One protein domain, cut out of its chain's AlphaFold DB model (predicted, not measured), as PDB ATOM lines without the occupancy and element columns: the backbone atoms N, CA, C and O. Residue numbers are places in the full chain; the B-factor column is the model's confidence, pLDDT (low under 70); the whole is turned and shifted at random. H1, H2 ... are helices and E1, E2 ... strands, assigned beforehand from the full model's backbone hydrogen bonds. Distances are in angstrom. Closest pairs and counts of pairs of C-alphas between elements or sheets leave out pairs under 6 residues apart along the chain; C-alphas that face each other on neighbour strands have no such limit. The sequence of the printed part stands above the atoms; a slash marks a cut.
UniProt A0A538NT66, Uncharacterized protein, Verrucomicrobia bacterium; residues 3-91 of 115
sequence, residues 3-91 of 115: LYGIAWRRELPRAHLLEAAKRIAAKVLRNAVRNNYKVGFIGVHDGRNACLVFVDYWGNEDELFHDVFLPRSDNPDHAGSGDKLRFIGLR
ATOM      1  N   LEU A   3     357.426 235.029 183.270       92.69
ATOM      2  CA  LEU A   3     358.108 235.862 184.262       92.69
ATOM      3  C   LEU A   3     359.237 236.614 183.564       92.69
ATOM      4  O   LEU A   3     360.070 235.990 182.909       92.69
ATOM      5  N   TYR A   4     359.263 237.931 183.732       93.75
ATOM      6  CA  TYR A   4     360.299 238.813 183.213       93.75
ATOM      7  C   TYR A   4     361.082 239.434 184.364       93.75
ATOM      8  O   TYR A   4     360.511 239.811 185.388       93.75
ATOM      9  N   GLY A   5     362.398 239.518 184.192       90.81
ATOM     10  CA  GLY A   5     363.312 240.076 185.175       90.81
ATOM     11  C   GLY A   5     364.036 241.297 184.627       90.81
ATOM     12  O   GLY A   5     364.561 241.250 183.520       90.81
ATOM     13  N   ILE A   6     364.096 242.363 185.418       90.31
ATOM     14  CA  ILE A   6     364.945 243.535 185.195       90.31
ATOM     15  C   ILE A   6     365.878 243.626 186.393       90.31
ATOM     16  O   ILE A   6     365.416 243.549 187.531       90.31
ATOM     17  N   ALA A   7     367.180 243.766 186.158       91.88
ATOM     18  CA  ALA A   7     368.152 243.725 187.238       91.88
ATOM     19  C   ALA A   7     369.266 244.763 187.070       91.88
ATOM     20  O   ALA A   7     369.846 244.926 185.998       91.88
ATOM     21  N   TRP A   8     369.578 245.473 188.154       87.62
ATOM     22  CA  TRP A   8     370.622 246.493 188.164       87.62
ATOM     23  C   TRP A   8     372.016 245.886 188.376       87.62
ATOM     24  O   TRP A   8     372.276 245.244 189.396       87.62
ATOM     25  N   ARG A   9     372.938 246.139 187.431       92.00
ATOM     26  CA  ARG A   9     374.349 245.678 187.440       92.00
ATOM     27  C   ARG A   9     374.520 244.165 187.640       92.00
ATOM     28  O   ARG A   9     375.489 243.721 188.250       92.00
ATOM     29  N   ARG A  10     373.574 243.380 187.135       89.31
ATOM     30  CA  ARG A  10     373.615 241.915 187.110       89.31
ATOM     31  C   ARG A  10     372.790 241.406 185.938       89.31
ATOM     32  O   ARG A  10     371.947 242.132 185.424       89.31
ATOM     33  N   GLU A  11     373.033 240.165 185.550       91.31
ATOM     34  CA  GLU A  11     372.347 239.535 184.420       91.31
ATOM     35  C   GLU A  11     370.889 239.176 184.746       91.31
ATOM     36  O   GLU A  11     370.000 239.361 183.921       91.31
ATOM     37  N   LEU A  12     370.629 238.709 185.973       90.56
ATOM     38  CA  LEU A  12     369.313 238.246 186.418       90.56
ATOM     39  C   LEU A  12     368.950 238.818 187.796       90.56
ATOM     40  O   LEU A  12     369.847 239.041 188.616       90.56
ATOM     41  N   PRO A  13     367.650 239.012 188.102       90.00
ATOM     42  CA  PRO A  13     367.217 239.345 189.453       90.00
ATOM     43  C   PRO A  13     367.660 238.288 190.467       90.00
ATOM     44  O   PRO A  13     367.767 237.102 190.149       90.00
ATOM     45  N   ARG A  14     367.856 238.708 191.719       87.38
ATOM     46  CA  ARG A  14     368.176 237.798 192.828       87.38
ATOM     47  C   ARG A  14     367.159 236.653 192.918       87.38
ATOM     48  O   ARG A  14     365.951 236.886 192.915       87.38
ATOM     49  N   ALA A  15     367.640 235.417 193.069       90.38
ATOM     50  CA  ALA A  15     366.796 234.216 193.040       90.38
ATOM     51  C   ALA A  15     365.639 234.251 194.057       90.38
ATOM     52  O   ALA A  15     364.512 233.891 193.725       90.38
ATOM     53  N   HIS A  16     365.870 234.762 195.271       85.56
ATOM     54  CA  HIS A  16     364.808 234.881 196.276       85.56
ATOM     55  C   HIS A  16     363.691 235.858 195.864       85.56
ATOM     56  O   HIS A  16     362.543 235.639 196.253       85.56
ATOM     57  N   LEU A  17     363.980 236.890 195.053       86.12
ATOM     58  CA  LEU A  17     362.960 237.793 194.506       86.12
ATOM     59  C   LEU A  17     362.114 237.076 193.457       86.12
ATOM     60  O   LEU A  17     360.897 237.235 193.449       86.12
ATOM     61  N   LEU A  18     362.734 236.243 192.617       90.25
ATOM     62  CA  LEU A  18     362.015 235.409 191.652       90.25
ATOM     63  C   LEU A  18     361.076 234.430 192.369       90.25
ATOM     64  O   LEU A  18     359.911 234.294 191.999       90.25
ATOM     65  N   GLU A  19     361.550 233.792 193.440       90.94
ATOM     66  CA  GLU A  19     360.727 232.894 194.255       90.94
ATOM     67  C   GLU A  19     359.611 233.637 195.002       90.94
ATOM     68  O   GLU A  19     358.471 233.165 195.056       90.94
ATOM     69  N   ALA A  20     359.892 234.829 195.539       87.50
ATOM     70  CA  ALA A  20     358.869 235.685 196.132       87.50
ATOM     71  C   ALA A  20     357.798 236.071 195.104       87.50
ATOM     72  O   ALA A  20     356.607 235.956 195.392       87.50
ATOM     73  N   ALA A  21     358.203 236.435 193.887       89.94
ATOM     74  CA  ALA A  21     357.294 236.797 192.812       89.94
ATOM     75  C   ALA A  21     356.373 235.640 192.409       89.94
ATOM     76  O   ALA A  21     355.165 235.833 192.278       89.94
ATOM     77  N   LYS A  22     356.905 234.416 192.309       92.19
ATOM     78  CA  LYS A  22     356.100 233.206 192.067       92.19
ATOM     79  C   LYS A  22     355.061 232.988 193.171       92.19
ATOM     80  O   LYS A  22     353.894 232.723 192.870       92.19
ATOM     81  N   ARG A  23     355.447 233.137 194.447       91.88
ATOM     82  CA  ARG A  23     354.523 233.006 195.592       91.88
ATOM     83  C   ARG A  23     353.433 234.077 195.577       91.88
ATOM     84  O   ARG A  23     352.262 233.755 195.797       91.88
ATOM     85  N   ILE A  24     353.806 235.326 195.299       89.56
ATOM     86  CA  ILE A  24     352.884 236.460 195.177       89.56
ATOM     87  C   ILE A  24     351.890 236.210 194.043       89.56
ATOM     88  O   ILE A  24     350.686 236.259 194.278       89.56
ATOM     89  N   ALA A  25     352.365 235.851 192.850       90.56
ATOM     90  CA  ALA A  25     351.508 235.580 191.701       90.56
ATOM     91  C   ALA A  25     350.531 234.429 191.966       90.56
ATOM     92  O   ALA A  25     349.341 234.542 191.678       90.56
ATOM     93  N   ALA A  26     350.995 233.353 192.607       90.19
ATOM     94  CA  ALA A  26     350.122 232.258 193.010       90.19
ATOM     95  C   ALA A  26     349.030 232.720 193.997       90.19
ATOM     96  O   ALA A  26     347.885 232.284 193.895       90.19
ATOM     97  N   LYS A  27     349.356 233.619 194.938       89.50
ATOM     98  CA  LYS A  27     348.383 234.209 195.874       89.50
ATOM     99  C   LYS A  27     347.392 235.134 195.163       89.50
ATOM    100  O   LYS A  27     346.203 235.058 195.456       89.50
ATOM    101  N   VAL A  28     347.862 235.974 194.240       87.81
ATOM    102  CA  VAL A  28     347.022 236.878 193.439       87.81
ATOM    103  C   VAL A  28     346.023 236.077 192.616       87.81
ATOM    104  O   VAL A  28     344.826 236.299 192.747       87.81
ATOM    105  N   LEU A  29     346.486 235.086 191.853       85.62
ATOM    106  CA  LEU A  29     345.616 234.293 190.986       85.62
ATOM    107  C   LEU A  29     344.607 233.428 191.746       85.62
ATOM    108  O   LEU A  29     343.500 233.223 191.258       85.62
ATOM    109  N   ARG A  30     344.957 232.920 192.937       86.38
ATOM    110  CA  ARG A  30     343.993 232.201 193.791       86.38
ATOM    111  C   ARG A  30     342.837 233.089 194.248       86.38
ATOM    112  O   ARG A  30     341.735 232.586 194.418       86.38
ATOM    113  N   ASN A  31     343.101 234.380 194.435       83.31
ATOM    114  CA  ASN A  31     342.139 235.357 194.945       83.31
ATOM    115  C   ASN A  31     341.590 236.282 193.847       83.31
ATOM    116  O   ASN A  31     340.927 237.273 194.155       83.31
ATOM    117  N   ALA A  32     341.912 236.010 192.581       81.25
ATOM    118  CA  ALA A  32     341.465 236.815 191.458       81.25
ATOM    119  C   ALA A  32     339.945 236.685 191.272       81.25
ATOM    120  O   ALA A  32     339.336 235.673 191.629       81.25
ATOM    121  N   VAL A  33     339.338 237.730 190.710       72.38
ATOM    122  CA  VAL A  33     337.891 237.809 190.452       72.38
ATOM    123  C   VAL A  33     337.397 236.642 189.580       72.38
ATOM    124  O   VAL A  33     338.191 235.984 188.896       72.38
ATOM    125  N   ARG A  34     336.082 236.361 189.599       69.62
ATOM    126  CA  ARG A  34     335.468 235.407 188.652       69.62
ATOM    127  C   ARG A  34     335.794 235.837 187.213       69.62
ATOM    128  O   ARG A  34     335.979 237.018 186.961       69.62
ATOM    129  N   ASN A  35     335.892 234.873 186.295       76.56
ATOM    130  CA  ASN A  35     336.327 235.075 184.904       76.56
ATOM    131  C   ASN A  35     337.783 235.546 184.736       76.56
ATOM    132  O   ASN A  35     338.111 236.179 183.737       76.56
ATOM    133  N   ASN A  36     338.682 235.219 185.673       75.44
ATOM    134  CA  ASN A  36     340.117 235.315 185.403       75.44
ATOM    135  C   ASN A  36     340.574 234.124 184.547       75.44
ATOM    136  O   ASN A  36     340.312 232.966 184.877       75.44
ATOM    137  N   TYR A  37     341.292 234.399 183.459       78.75
ATOM    138  CA  TYR A  37     341.764 233.354 182.542       78.75
ATOM    139  C   TYR A  37     343.068 232.702 183.013       78.75
ATOM    140  O   TYR A  37     343.584 231.795 182.364       78.75
ATOM    141  N   LYS A  38     343.647 233.188 184.125       78.62
ATOM    142  CA  LYS A  38     344.991 232.822 184.623       78.62
ATOM    143  C   LYS A  38     346.102 233.018 183.578       78.62
ATOM    144  O   LYS A  38     347.220 232.518 183.736       78.62
ATOM    145  N   VAL A  39     345.796 233.765 182.519       84.38
ATOM    146  CA  VAL A  39     346.725 234.205 181.487       84.38
ATOM    147  C   VAL A  39     347.276 235.550 181.916       84.38
ATOM    148  O   VAL A  39     346.528 236.427 182.344       84.38
ATOM    149  N   GLY A  40     348.593 235.688 181.817       88.00
ATOM    150  CA  GLY A  40     349.253 236.944 182.103       88.00
ATOM    151  C   GLY A  40     350.757 236.833 182.286       88.00
ATOM    152  O   GLY A  40     351.382 235.843 181.868       88.00
ATOM    153  N   PHE A  41     351.335 237.853 182.909       90.44
ATOM    154  CA  PHE A  41     352.769 237.983 183.104       90.44
ATOM    155  C   PHE A  41     353.119 238.511 184.495       90.44
ATOM    156  O   PHE A  41     352.325 239.141 185.181       90.44
ATOM    157  N   ILE A  42     354.331 238.187 184.924       93.62
ATOM    158  CA  ILE A  42     354.914 238.634 186.183       93.62
ATOM    159  C   ILE A  42     356.154 239.437 185.826       93.62
ATOM    160  O   ILE A  42     356.965 238.975 185.019       93.62
ATOM    161  N   GLY A  43     356.327 240.599 186.438       92.44
ATOM    162  CA  GLY A  43     357.565 241.357 186.364       92.44
ATOM    163  C   GLY A  43     358.262 241.411 187.706       92.44
ATOM    164  O   GLY A  43     357.625 241.611 188.740       92.44
ATOM    165  N   VAL A  44     359.577 241.239 187.683       92.50
ATOM    166  CA  VAL A  44     360.452 241.424 188.836       92.50
ATOM    167  C   VAL A  44     361.473 242.477 188.465       92.50
ATOM    168  O   VAL A  44     362.303 242.245 187.590       92.50
ATOM    169  N   HIS A  45     361.429 243.624 189.128       89.81
ATOM    170  CA  HIS A  45     362.438 244.658 188.963       89.81
ATOM    171  C   HIS A  45     363.282 244.742 190.232       89.81
ATOM    172  O   HIS A  45     362.819 245.124 191.306       89.81
ATOM    173  N   ASP A  46     364.535 244.327 190.086       87.25
ATOM    174  CA  ASP A  46     365.584 244.281 191.094       87.25
ATOM    175  C   ASP A  46     366.511 245.487 190.890       87.25
ATOM    176  O   ASP A  46     367.553 245.411 190.231       87.25
ATOM    177  N   GLY A  47     366.054 246.642 191.378       83.31
ATOM    178  CA  GLY A  47     366.710 247.931 191.201       83.31
ATOM    179  C   GLY A  47     367.754 248.241 192.274       83.31
ATOM    180  O   GLY A  47     367.915 247.528 193.262       83.31
ATOM    181  N   ARG A  48     368.455 249.366 192.093       80.19
ATOM    182  CA  ARG A  48     369.502 249.834 193.018       80.19
ATOM    183  C   ARG A  48     368.980 250.103 194.433       80.19
ATOM    184  O   ARG A  48     369.627 249.706 195.393       80.19
ATOM    185  N   ASN A  49     367.844 250.794 194.528       76.62
ATOM    186  CA  ASN A  49     367.296 251.324 195.783       76.62
ATOM    187  C   ASN A  49     365.916 250.748 196.121       76.62
ATOM    188  O   ASN A  49     365.318 251.136 197.111       76.62
ATOM    189  N   ALA A  50     365.361 249.906 195.251       75.69
ATOM    190  CA  ALA A  50     364.039 249.335 195.442       75.69
ATOM    191  C   ALA A  50     363.903 248.062 194.616       75.69
ATOM    192  O   ALA A  50     364.396 247.975 193.486       75.69
ATOM    193  N   CYS A  51     363.182 247.100 195.177       83.81
ATOM    194  CA  CYS A  51     362.672 245.960 194.432       83.81
ATOM    195  C   CYS A  51     361.174 246.134 194.243       83.81
ATOM    196  O   CYS A  51     360.503 246.689 195.109       83.81
ATOM    197  N   LEU A  52     360.640 245.637 193.142       85.31
ATOM    198  CA  LEU A  52     359.202 245.587 192.922       85.31
ATOM    199  C   LEU A  52     358.842 244.305 192.186       85.31
ATOM    200  O   LEU A  52     359.607 243.801 191.360       85.31
ATOM    201  N   VAL A  53     357.667 243.784 192.508       88.25
ATOM    202  CA  VAL A  53     357.034 242.693 191.777       88.25
ATOM    203  C   VAL A  53     355.691 243.196 191.294       88.25
ATOM    204  O   VAL A  53     354.922 243.720 192.091       88.25
ATOM    205  N   PHE A  54     355.382 243.002 190.022       90.06
ATOM    206  CA  PHE A  54     354.032 243.209 189.517       90.06
ATOM    207  C   PHE A  54     353.473 241.918 188.930       90.06
ATOM    208  O   PHE A  54     354.209 241.090 188.386       90.06
ATOM    209  N   VAL A  55     352.170 241.729 189.099       90.88
ATOM    210  CA  VAL A  55     351.419 240.596 188.566       90.88
ATOM    211  C   VAL A  55     350.307 241.150 187.699       90.88
ATOM    212  O   VAL A  55     349.379 241.782 188.201       90.88
ATOM    213  N   ASP A  56     350.413 240.858 186.413       90.50
ATOM    214  CA  ASP A  56     349.448 241.217 185.394       90.50
ATOM    215  C   ASP A  56     348.657 239.982 184.984       90.50
ATOM    216  O   ASP A  56     349.236 238.955 184.617       90.50
ATOM    217  N   TYR A  57     347.332 240.062 185.046       87.69
ATOM    218  CA  TYR A  57     346.458 238.977 184.612       87.69
ATOM    219  C   TYR A  57     345.201 239.495 183.928       87.69
ATOM    220  O   TYR A  57     344.646 240.522 184.308       87.69
ATOM    221  N   TRP A  58     344.743 238.749 182.929       87.00
ATOM    222  CA  TRP A  58     343.520 239.057 182.204       87.00
ATOM    223  C   TRP A  58     342.315 238.465 182.929       87.00
ATOM    224  O   TRP A  58     342.319 237.294 183.337       87.00
ATOM    225  N   GLY A  59     341.271 239.271 183.053       84.81
ATOM    226  CA  GLY A  59     339.952 238.849 183.501       84.81
ATOM    227  C   GLY A  59     338.876 239.711 182.861       84.81
ATOM    228  O   GLY A  59     339.200 240.642 182.137       84.81
ATOM    229  N   ASN A  60     337.608 239.395 183.125       83.50
ATOM    230  CA  ASN A  60     336.474 240.157 182.588       83.50
ATOM    231  C   ASN A  60     336.594 240.410 181.070       83.50
ATOM    232  O   ASN A  60     336.472 241.540 180.622       83.50
ATOM    233  N   GLU A  61     336.859 239.346 180.303       80.88
ATOM    234  CA  GLU A  61     337.050 239.355 178.841       80.88
ATOM    235  C   GLU A  61     338.314 240.087 178.357       80.88
ATOM    236  O   GLU A  61     339.228 239.429 177.857       80.88
ATOM    237  N   ASP A  62     338.407 241.404 178.530       81.38
ATOM    238  CA  ASP A  62     339.466 242.251 177.966       81.38
ATOM    239  C   ASP A  62     340.216 243.107 179.002       81.38
ATOM    240  O   ASP A  62     341.127 243.860 178.646       81.38
ATOM    241  N   GLU A  63     339.905 242.970 180.293       82.56
ATOM    242  CA  GLU A  63     340.516 243.783 181.342       82.56
ATOM    243  C   GLU A  63     341.853 243.206 181.823       82.56
ATOM    244  O   GLU A  63     341.960 242.053 182.261       82.56
ATOM    245  N   LEU A  64     342.886 244.053 181.806       85.38
ATOM    246  CA  LEU A  64     344.174 243.758 182.420       85.38
ATOM    247  C   LEU A  64     344.190 244.252 183.870       85.38
ATOM    248  O   LEU A  64     344.156 245.454 184.146       85.38
ATOM    249  N   PHE A  65     344.277 243.313 184.805       86.38
ATOM    250  CA  PHE A  65     344.469 243.598 186.220       86.38
ATOM    251  C   PHE A  65     345.958 243.686 186.533       86.38
ATOM    252  O   PHE A  65     346.683 242.732 186.267       86.38
ATOM    253  N   HIS A  66     346.372 244.791 187.156       88.44
ATOM    254  CA  HIS A  66     347.764 245.087 187.489       88.44
ATOM    255  C   HIS A  66     347.935 245.258 189.008       88.44
ATOM    256  O   HIS A  66     347.549 246.275 189.592       88.44
ATOM    257  N   ASP A  67     348.502 244.249 189.671       87.81
ATOM    258  CA  ASP A  67     348.809 244.292 191.105       87.81
ATOM    259  C   ASP A  67     350.315 244.521 191.318       87.81
ATOM    260  O   ASP A  67     351.123 243.693 190.895       87.81
ATOM    261  N   VAL A  68     350.699 245.591 192.030       86.00
ATOM    262  CA  VAL A  68     352.102 245.927 192.340       86.00
ATOM    263  C   VAL A  68     352.410 245.676 193.812       86.00
ATOM    264  O   VAL A  68     351.646 246.026 194.714       86.00
ATOM    265  N   PHE A  69     353.572 245.088 194.061       84.50
ATOM    266  CA  PHE A  69     354.078 244.738 195.378       84.50
ATOM    267  C   PHE A  69     355.456 245.356 195.572       84.50
ATOM    268  O   PHE A  69     356.394 245.074 194.821       84.50
ATOM    269  N   LEU A  70     355.570 246.173 196.614       78.75
ATOM    270  CA  LEU A  70     356.820 246.775 197.063       78.75
ATOM    271  C   LEU A  70     357.198 246.140 198.408       78.75
ATOM    272  O   LEU A  70     356.357 246.102 199.309       78.75
ATOM    273  N   PRO A  71     358.427 245.626 198.581       69.12
ATOM    274  CA  PRO A  71     358.899 245.209 199.889       69.12
ATOM    275  C   PRO A  71     358.887 246.406 200.848       69.12
ATOM    276  O   PRO A  71     359.245 247.520 200.471       69.12
ATOM    277  N   ARG A  72     358.506 246.169 202.107       59.28
ATOM    278  CA  ARG A  72     358.504 247.203 203.159       59.28
ATOM    279  C   ARG A  72     359.901 247.657 203.585       59.28
ATOM    280  O   ARG A  72     360.026 248.699 204.219       59.28
ATOM    281  N   SER A  73     360.935 246.884 203.272       57.25
ATOM    282  CA  SER A  73     362.323 247.282 203.472       57.25
ATOM    283  C   SER A  73     363.176 246.810 202.304       57.25
ATOM    284  O   SER A  73     362.862 245.807 201.661       57.25
ATOM    285  N   ASP A  74     364.295 247.492 202.073       51.38
ATOM    286  CA  ASP A  74     365.287 247.145 201.047       51.38
ATOM    287  C   ASP A  74     365.915 245.756 201.260       51.38
ATOM    288  O   ASP A  74     366.703 245.289 200.433       51.38
ATOM    289  N   ASN A  75     365.565 245.085 202.366       49.75
ATOM    290  CA  ASN A  75     365.937 243.717 202.648       49.75
ATOM    291  C   ASN A  75     365.004 242.751 201.889       49.75
ATOM    292  O   ASN A  75     363.843 242.551 202.270       49.75
ATOM    293  N   PRO A  76     365.491 242.119 200.814       50.38
ATOM    294  CA  PRO A  76     364.646 241.354 199.911       50.38
ATOM    295  C   PRO A  76     364.148 240.027 200.519       50.38
ATOM    296  O   PRO A  76     363.213 239.424 199.985       50.38
ATOM    297  N   ASP A  77     364.676 239.626 201.680       47.88
ATOM    298  CA  ASP A  77     364.184 238.493 202.476       47.88
ATOM    299  C   ASP A  77     362.772 238.738 203.050       47.88
ATOM    300  O   ASP A  77     362.076 237.798 203.432       47.88
ATOM    301  N   HIS A  78     362.301 239.992 203.046       48.09
ATOM    302  CA  HIS A  78     360.988 240.399 203.563       48.09
ATOM    303  C   HIS A  78     359.960 240.725 202.466       48.09
ATOM    304  O   HIS A  78     358.880 241.243 202.767       48.09
ATOM    305  N   ALA A  79     360.227 240.380 201.199       47.66
ATOM    306  CA  ALA A  79     359.336 240.660 200.061       47.66
ATOM    307  C   ALA A  79     357.913 240.052 200.178       47.66
ATOM    308  O   ALA A  79     357.041 240.359 199.371       47.66
ATOM    309  N   GLY A  80     357.645 239.222 201.193       45.59
ATOM    310  CA  GLY A  80     356.309 238.704 201.519       45.59
ATOM    311  C   GLY A  80     355.436 239.594 202.424       45.59
ATOM    312  O   GLY A  80     354.258 239.284 202.581       45.59
ATOM    313  N   SER A  81     355.987 240.664 203.013       48.25
ATOM    314  CA  SER A  81     355.316 241.572 203.976       48.25
ATOM    315  C   SER A  81     354.928 242.938 203.370       48.25
ATOM    316  O   SER A  81     354.403 243.816 204.055       48.25
ATOM    317  N   GLY A  82     355.205 243.120 202.075       53.25
ATOM    318  CA  GLY A  82     355.010 244.366 201.334       53.25
ATOM    319  C   GLY A  82     353.577 244.899 201.335       53.25
ATOM    320  O   GLY A  82     352.617 244.124 201.318       53.25
ATOM    321  N   ASP A  83     353.433 246.224 201.300       56.41
ATOM    322  CA  ASP A  83     352.136 246.860 201.077       56.41
ATOM    323  C   ASP A  83     351.697 246.618 199.625       56.41
ATOM    324  O   ASP A  83     352.431 246.895 198.672       56.41
ATOM    325  N   LYS A  84     350.504 246.035 199.451       56.81
ATOM    326  CA  LYS A  84     349.906 245.806 198.133       56.81
ATOM    327  C   LYS A  84     349.379 247.138 197.603       56.81
ATOM    328  O   LYS A  84     348.397 247.655 198.134       56.81
ATOM    329  N   LEU A  85     349.969 247.645 196.526       53.69
ATOM    330  CA  LEU A  85     349.387 248.733 195.748       53.69
ATOM    331  C   LEU A  85     348.575 248.119 194.612       53.69
ATOM    332  O   LEU A  85     349.106 247.470 193.711       53.69
ATOM    333  N   ARG A  86     347.256 248.279 194.689       47.62
ATOM    334  CA  ARG A  86     346.334 247.783 193.671       47.62
ATOM    335  C   ARG A  86     345.919 248.940 192.776       47.62
ATOM    336  O   ARG A  86     345.200 249.826 193.228       47.62
ATOM    337  N   PHE A  87     346.328 248.895 191.514       42.78
ATOM    338  CA  PHE A  87     345.770 249.753 190.478       42.78
ATOM    339  C   PHE A  87     344.644 248.973 189.797       42.78
ATOM    340  O   PHE A  87     344.867 247.913 189.217       42.78
ATOM    341  N   ILE A  88     343.404 249.446 189.932       38.50
ATOM    342  CA  ILE A  88     342.257 248.811 189.278       38.50
ATOM    343  C   ILE A  88     342.038 249.506 187.934       38.50
ATOM    344  O   ILE A  88     341.561 250.635 187.899       38.50
ATOM    345  N   GLY A  89     342.373 248.793 186.855       40.28
ATOM    346  CA  GLY A  89     341.861 249.034 185.507       40.28
ATOM    347  C   GLY A  89     342.659 250.025 184.665       40.28
ATOM    348  O   GLY A  89     342.309 251.199 184.580       40.28
ATOM    349  N   LEU A  90     343.659 249.525 183.932       41.22
ATOM    350  CA  LEU A  90     344.032 250.138 182.660       41.22
ATOM    351  C   LEU A  90     343.171 249.453 181.588       41.22
ATOM    352  O   LEU A  90     343.445 248.316 181.205       41.22
ATOM    353  N   ARG A  91     342.094 250.105 181.132       41.25
ATOM    354  CA  ARG A  91     341.305 249.591 180.004       41.25
ATOM    355  C   ARG A  91     342.109 249.821 178.727       41.25
ATOM    356  O   ARG A  91     341.984 250.853 178.073       41.25
TER     357      ARG A  91
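This is residues 3 to 91 of the 115 residues of an uncharacterized protein of Verrucomicrobia bacterium (UniProt A0A538NT66). What does the model look like? One twisted sheet of five strands, E1 to E5, makes a wall, and a single helix, H1, packs over one face of it, running along the strands over E2 and E3. What are its parts and size? The printed part has 89 residues with one named helix and five named strands, along the chain E1 H1 E2 E3 E4 E5, and its class is mixed, helices and strands; the sheet is mixed, in the order E1, E2, E3, E4, E5, with E1 and E2 parallel and the other neighbours antiparallel. It is compact, with a radius of gyration of the C-alphas of 13.1 A, and elongated, spanning 38 by 24 by 20 A.

How do the strands pair? E2, residues 36 to 46, and E3, residues 51 to 59, form a hairpin, with N 43 and O 54 2.9 A apart. E3 and E4, residues 63 to 70, form another, with N 55 and O 67 2.9 A apart, and E4 and E5, residues 83 to 90, a third, with N 68 and O 85 3.0 A apart. E2 to E5 are a meander, each strand the antiparallel neighbour of the one before. Where is the parallel pair? E1, residues 3 to 7, is parallel to E2 at 14 degrees, with N 4 and O 42 2.8 A apart; E1 and E5 are the edge strands. How does the helix sit? H1, residues 15 to 30, is on the sheet at a height over the sheet of 8.5 A, and every O i to N i+4 pair in it is within hydrogen-bond range. Its closest C-alphas to E3 are those of Ala 25 and Val 55, 5.9 A apart. E1, H1 and E2 make a strand-helix-strand unit, two parallel neighbour strands with a helix between, and its crossover is left-handed.

Where do the elements begin and end? E1 starts at C-alpha 3 (358.108, 235.862, 184.262), and E5 ends at C-alpha 90 (344.032, 250.138, 182.660). How long are they? H1 measures 22.9 A from first to last C-alpha, E2 27.6 A, E3 26.2 A, E4 22.8 A, E5 20.4 A and E1 13.1 A. Does a strand bend? E2 bends by 61 degrees at residue 39.

How far does it reach? The two C-alphas farthest apart, those of Arg 9 and Arg 34, are 40.2 A apart. Is it continuous? The printed part has no cut; the link from E4 to E5, residues 71 to 82, is long. Where is confidence low? Residue 34 and residues 71 to 91 have pLDDT under 70, and the mean of the printed part is 77.8.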